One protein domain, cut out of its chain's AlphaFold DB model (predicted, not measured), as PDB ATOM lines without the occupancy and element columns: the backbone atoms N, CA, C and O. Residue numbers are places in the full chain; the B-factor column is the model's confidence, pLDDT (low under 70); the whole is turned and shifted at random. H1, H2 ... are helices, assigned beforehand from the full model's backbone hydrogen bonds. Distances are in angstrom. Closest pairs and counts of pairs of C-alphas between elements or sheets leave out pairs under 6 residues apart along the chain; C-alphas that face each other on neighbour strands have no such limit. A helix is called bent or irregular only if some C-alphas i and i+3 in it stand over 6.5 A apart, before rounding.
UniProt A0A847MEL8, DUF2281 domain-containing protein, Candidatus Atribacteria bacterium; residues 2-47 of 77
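AT A GLANCE: This is residues 2 to 47 of the 77 residues of the protein "DUF2281 domain-containing protein" of Candidatus Atribacteria bacterium (UniProt A0A847MEL8). What shape does the backbone make? It is an open V with unequal arms: the short helix H1 runs to a corner, the chain turns through residues 14 to 17, and the much longer helix H2 leads away, with most of each helix free of the other. What is it built of, and how widely is it spread? The printed part has 46 residues with two named helices, H1 then H2, and no named strand; the class is all helix. It is extended, with a radius of gyration of the C-alphas of 15.1 A, and flat, spanning 46 by 25 by 7 A.

HOW THE PARTS SIT: How do the helices stand to each other? H1, residues 2 to 13, and H2, residues 18 to 46, are close but not clearly touching, with 1 pair of C-alphas within 8 A. The closest C-alphas, those of Ile 13 and Val 21, are 6.5 A apart. The helices run opposite ways at a steep tilt of 41 degrees. Which residues stand free? Residues 2 to 11, which belong to H1, and residues 25 to 47, of which 25 to 46 belong to H2, stand free. What do the backbone N and O atoms show? In H1 every O i to N i+4 pair is within hydrogen-bond range; in H2, 23 of 25 are.

IN THESE COORDINATES: Where does H1 run? It begins at C-alpha 2, (186.540, 116.661, 185.058), and ends at C-alpha 13, 16.9 A away. Where does H2 run? It goes 42.7 A from C-alpha 18, (197.806, 138.435, 178.240), to C-alpha 46, (158.831, 130.388, 193.649). Neither helix is bent.

THE WHOLE: How large is it? The two C-alphas farthest apart, those of Lys 15 and Leu 47, are 46.5 A apart. Is the printed part continuous? It has no cut, and the link from H1 to H2 is tight. Where is confidence low? The mean pLDDT of the printed part is 81.2; residue 2 and residues 35 to 47 are under 70.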
ATOM      1  N   LEU A   2     186.399 115.266 184.600       67.88
ATOM      2  CA  LEU A   2     186.540 116.661 185.058       67.88
ATOM      3  C   LEU A   2     187.998 117.165 185.161       67.88
ATOM      4  O   LEU A   2     188.269 118.303 184.793       67.88
ATOM      5  N   ASN A   3     188.938 116.316 185.594       79.75
ATOM      6  CA  ASN A   3     190.360 116.691 185.682       79.75
ATOM      7  C   ASN A   3     191.008 116.915 184.307       79.75
ATOM      8  O   ASN A   3     191.722 117.893 184.142       79.75
ATOM      9  N   ILE A   4     190.656 116.107 183.301       91.38
ATOM     10  CA  ILE A   4     191.179 116.242 181.929       91.38
ATOM     11  C   ILE A   4     190.765 117.590 181.316       91.38
ATOM     12  O   ILE A   4     191.531 118.215 180.593       91.38
ATOM     13  N   LEU A   5     189.542 118.053 181.602       89.94
ATOM     14  CA  LEU A   5     189.060 119.345 181.108       89.94
ATOM     15  C   LEU A   5     189.778 120.524 181.772       89.94
ATOM     16  O   LEU A   5     190.059 121.511 181.103       89.94
ATOM     17  N   LYS A   6     190.096 120.415 183.067       89.75
ATOM     18  CA  LYS A   6     190.864 121.442 183.784       89.75
ATOM     19  C   LYS A   6     192.305 121.520 183.285       89.75
ATOM     20  O   LYS A   6     192.798 122.617 183.074       89.75
ATOM     21  N   GLU A   7     192.940 120.373 183.067       92.62
ATOM     22  CA  GLU A   7     194.302 120.294 182.527       92.62
ATOM     23  C   GLU A   7     194.380 120.927 181.133       92.62
ATOM     24  O   GLU A   7     195.179 121.833 180.921       92.62
ATOM     25  N   LYS A   8     193.464 120.564 180.224       92.44
ATOM     26  CA  LYS A   8     193.383 121.197 178.898       92.44
ATOM     27  C   LYS A   8     193.134 122.701 178.963       92.44
ATOM     28  O   LYS A   8     193.671 123.440 178.151       92.44
ATOM     29  N   LEU A   9     192.309 123.161 179.903       91.44
ATOM     30  CA  LEU A   9     192.044 124.589 180.056       91.44
ATOM     31  C   LEU A   9     193.316 125.350 180.455       91.44
ATOM     32  O   LEU A   9     193.560 126.425 179.922       91.44
ATOM     33  N   ILE A  10     194.133 124.786 181.348       92.69
ATOM     34  CA  ILE A  10     195.415 125.382 181.749       92.69
ATOM     35  C   ILE A  10     196.370 125.441 180.551       92.69
ATOM     36  O   ILE A  10     196.903 126.510 180.266       92.69
ATOM     37  N   GLU A  11     196.516 124.338 179.807       94.56
ATOM     38  CA  GLU A  11     197.384 124.283 178.619       94.56
ATOM     39  C   GLU A  11     197.007 125.317 177.548       94.56
ATOM     40  O   GLU A  11     197.878 125.860 176.868       94.56
ATOM     41  N   GLU A  12     195.714 125.586 177.362       93.19
ATOM     42  CA  GLU A  12     195.250 126.567 176.378       93.19
ATOM     43  C   GLU A  12     195.386 128.011 176.884       93.19
ATOM     44  O   GLU A  12     195.707 128.899 176.095       93.19
ATOM     45  N   ILE A  13     195.213 128.256 178.189       94.00
ATOM     46  CA  ILE A  13     195.424 129.584 178.791       94.00
ATOM     47  C   ILE A  13     196.893 130.006 178.701       94.00
ATOM     48  O   ILE A  13     197.166 131.164 178.403       94.00
ATOM     49  N   GLU A  14     197.837 129.081 178.887       92.25
ATOM     50  CA  GLU A  14     199.275 129.373 178.763       92.25
ATOM     51  C   GLU A  14     199.692 129.821 177.352       92.25
ATOM     52  O   GLU A  14     200.718 130.482 177.190       92.25
ATOM     53  N   LYS A  15     198.905 129.485 176.324       94.50
ATOM     54  CA  LYS A  15     199.162 129.870 174.925       94.50
ATOM     55  C   LYS A  15     198.484 131.181 174.528       94.50
ATOM     56  O   LYS A  15     198.724 131.671 173.424       94.50
ATOM     57  N   LEU A  16     197.611 131.724 175.375       91.94
ATOM     58  CA  LEU A  16     196.889 132.957 175.087       91.94
ATOM     59  C   LEU A  16     197.763 134.185 175.374       91.94
ATOM     60  O   LEU A  16     198.538 134.194 176.330       91.94
ATOM     61  N   PRO A  17     197.626 135.255 174.575       91.50
ATOM     62  CA  PRO A  17     198.222 136.536 174.913       91.50
ATOM     63  C   PRO A  17     197.506 137.147 176.135       91.50
ATOM     64  O   PRO A  17     196.337 136.862 176.401       91.50
ATOM     65  N   GLU A  18     198.226 137.959 176.909       85.31
ATOM     66  CA  GLU A  18     197.806 138.435 178.240       85.31
ATOM     67  C   GLU A  18     196.464 139.190 178.227       85.31
ATOM     68  O   GLU A  18     195.633 139.016 179.119       85.31
ATOM     69  N   ASP A  19     196.200 139.941 177.159       84.19
ATOM     70  CA  ASP A  19     194.937 140.645 176.909       84.19
ATOM     71  C   ASP A  19     193.730 139.697 176.817       84.19
ATOM     72  O   ASP A  19     192.617 140.065 177.190       84.19
ATOM     73  N   ARG A  20     193.945 138.455 176.372       89.75
ATOM     74  CA  ARG A  20     192.906 137.420 176.264       89.75
ATOM     75  C   ARG A  20     192.759 136.581 177.521       89.75
ATOM     76  O   ARG A  20     191.677 136.059 177.773       89.75
ATOM     77  N   VAL A  21     193.800 136.486 178.347       91.94
ATOM     78  CA  VAL A  21     193.709 135.820 179.655       91.94
ATOM     79  C   VAL A  21     192.738 136.571 180.572       91.94
ATOM     80  O   VAL A  21     191.947 135.940 181.276       91.94
ATOM     81  N   GLN A  22     192.728 137.906 180.504       90.25
ATOM     82  CA  GLN A  22     191.763 138.730 181.237       90.25
ATOM     83  C   GLN A  22     190.312 138.404 180.846       90.25
ATOM     84  O   GLN A  22     189.469 138.213 181.718       90.25
ATOM     85  N   GLU A  23     190.032 138.252 179.549       92.31
ATOM     86  CA  GLU A  23     188.699 137.899 179.037       92.31
ATOM     87  C   GLU A  23     188.225 136.531 179.566       92.31
ATOM     88  O   GLU A  23     187.062 136.360 179.946       92.31
ATOM     89  N   VAL A  24     189.139 135.559 179.672       93.44
ATOM     90  CA  VAL A  24     188.845 134.244 180.263       93.44
ATOM     91  C   VAL A  24     188.519 134.366 181.754       93.44
ATOM     92  O   VAL A  24     187.557 133.748 182.219       93.44
ATOM     93  N   LEU A  25     189.274 135.169 182.510       91.38
ATOM     94  CA  LEU A  25     189.000 135.413 183.932       91.38
ATOM     95  C   LEU A  25     187.638 136.081 184.147       91.38
ATOM     96  O   LEU A  25     186.873 135.647 185.013       91.38
ATOM     97  N   ASP A  26     187.312 137.079 183.329       91.88
ATOM     98  CA  ASP A  26     186.029 137.774 183.378       91.88
ATOM     99  C   ASP A  26     184.873 136.803 183.096       91.88
ATOM    100  O   ASP A  26     183.867 136.797 183.812       91.88
ATOM    101  N   PHE A  27     185.034 135.908 182.115       91.94
ATOM    102  CA  PHE A  27     184.033 134.888 181.804       91.94
ATOM    103  C   PHE A  27     183.852 133.867 182.936       91.94
ATOM    104  O   PHE A  27     182.721 133.507 183.273       91.94
ATOM    105  N   VAL A  28     184.935 133.429 183.585       91.06
ATOM    106  CA  VAL A  28     184.849 132.562 184.774       91.06
ATOM    107  C   VAL A  28     184.110 133.274 185.912       91.06
ATOM    108  O   VAL A  28     183.258 132.670 186.570       91.06
ATOM    109  N   GLY A  29     184.387 134.564 186.130       90.25
ATOM    110  CA  GLY A  29     183.654 135.399 187.081       90.25
ATOM    111  C   GLY A  29     182.164 135.476 186.749       90.25
ATOM    112  O   GLY A  29     181.316 135.234 187.615       90.25
ATOM    113  N   TYR A  30     181.838 135.712 185.479       89.94
ATOM    114  CA  TYR A  30     180.466 135.701 184.988       89.94
ATOM    115  C   TYR A  30     179.772 134.369 185.284       89.94
ATOM    116  O   TYR A  30     178.706 134.393 185.892       89.94
ATOM    117  N   LEU A  31     180.375 133.218 184.964       87.56
ATOM    118  CA  LEU A  31     179.769 131.904 185.220       87.56
ATOM    119  C   LEU A  31     179.421 131.692 186.702       87.56
ATOM    120  O   LEU A  31     178.323 131.234 187.012       87.56
ATOM    121  N   ARG A  32     180.302 132.110 187.621       83.00
ATOM    122  CA  ARG A  32     180.047 132.035 189.073       83.00
ATOM    123  C   ARG A  32     178.869 132.913 189.504       83.00
ATOM    124  O   ARG A  32     178.064 132.521 190.347       83.00
ATOM    125  N   THR A  33     178.761 134.111 188.935       84.06
ATOM    126  CA  THR A  33     177.648 135.027 189.241       84.06
ATOM    127  C   THR A  33     176.345 134.628 188.549       84.06
ATOM    128  O   THR A  33     175.273 134.853 189.104       84.06
ATOM    129  N   LYS A  34     176.420 133.995 187.374       77.94
ATOM    130  CA  LYS A  34     175.269 133.494 186.625       77.94
ATOM    131  C   LYS A  34     174.552 132.396 187.398       77.94
ATOM    132  O   LYS A  34     173.339 132.479 187.528       77.94
ATOM    133  N   GLU A  35     175.280 131.448 187.992       65.69
ATOM    134  CA  GLU A  35     174.671 130.448 188.887       65.69
ATOM    135  C   GLU A  35     173.926 131.113 190.049       65.69
ATOM    136  O   GLU A  35     172.822 130.709 190.397       65.69
ATOM    137  N   THR A  36     174.487 132.186 190.609       62.41
ATOM    138  CA  THR A  36     173.837 132.923 191.699       62.41
ATOM    139  C   THR A  36     172.566 133.627 191.216       62.41
ATOM    140  O   THR A  36     171.543 133.572 191.893       62.41
ATOM    141  N   LYS A  37     172.595 134.255 190.035       62.38
ATOM    142  CA  LYS A  37     171.415 134.898 189.442       62.38
ATOM    143  C   LYS A  37     170.329 133.899 189.065       62.38
ATOM    144  O   LYS A  37     169.186 134.134 189.417       62.38
ATOM    145  N   GLU A  38     170.671 132.776 188.439       63.38
ATOM    146  CA  GLU A  38     169.699 131.733 188.091       63.38
ATOM    147  C   GLU A  38     169.056 131.116 189.343       63.38
ATOM    148  O   GLU A  38     167.867 130.804 189.344       63.38
ATOM    149  N   VAL A  39     169.809 130.970 190.438       60.94
ATOM    150  CA  VAL A  39     169.248 130.552 191.732       60.94
ATOM    151  C   VAL A  39     168.296 131.613 192.285       60.94
ATOM    152  O   VAL A  39     167.200 131.268 192.718       60.94
ATOM    153  N   LEU A  40     168.673 132.893 192.248       60.28
ATOM    154  CA  LEU A  40     167.818 133.986 192.717       60.28
ATOM    155  C   LEU A  40     166.547 134.141 191.868       60.28
ATOM    156  O   LEU A  40     165.475 134.329 192.432       60.28
ATOM    157  N   GLU A  41     166.639 133.998 190.546       60.44
ATOM    158  CA  GLU A  41     165.494 134.022 189.628       60.44
ATOM    159  C   GLU A  41     164.538 132.854 189.901       60.44
ATOM    160  O   GLU A  41     163.336 133.071 190.027       60.44
ATOM    161  N   ARG A  42     165.054 131.637 190.124       59.31
ATOM    162  CA  ARG A  42     164.229 130.480 190.527       59.31
ATOM    163  C   ARG A  42     163.562 130.667 191.885       59.31
ATOM    164  O   ARG A  42     162.425 130.240 192.073       59.31
ATOM    165  N   VAL A  43     164.254 131.289 192.840       59.81
ATOM    166  CA  VAL A  43     163.652 131.651 194.131       59.81
ATOM    167  C   VAL A  43     162.532 132.663 193.904       59.81
ATOM    168  O   VAL A  43     161.445 132.474 194.432       59.81
ATOM    169  N   GLN A  44     162.748 133.681 193.069       58.16
ATOM    170  CA  GLN A  44     161.760 134.717 192.767       58.16
ATOM    171  C   GLN A  44     160.520 134.168 192.037       58.16
ATOM    172  O   GLN A  44     159.404 134.560 192.369       58.16
ATOM    173  N   GLU A  45     160.685 133.210 191.120       59.50
ATOM    174  CA  GLU A  45     159.578 132.470 190.486       59.50
ATOM    175  C   GLU A  45     158.784 131.607 191.484       59.50
ATOM    176  O   GLU A  45     157.584 131.381 191.298       59.50
ATOM    177  N   GLY A  46     159.442 131.133 192.547       58.25
ATOM    178  CA  GLY A  46     158.831 130.388 193.649       58.25
ATOM    179  C   GLY A  46     158.107 131.259 194.681       58.25
ATOM    180  O   GLY A  46     157.320 130.731 195.461       58.25
ATOM    181  N   LEU A  47     158.312 132.581 194.668       58.88
ATOM    182  CA  LEU A  47     157.641 133.535 195.562       58.88
ATOM    183  C   LEU A  47     156.247 133.954 195.062       58.88
ATOM    184  O   LEU A  47     155.770 135.037 195.395       58.88
TER     185      LEU A  47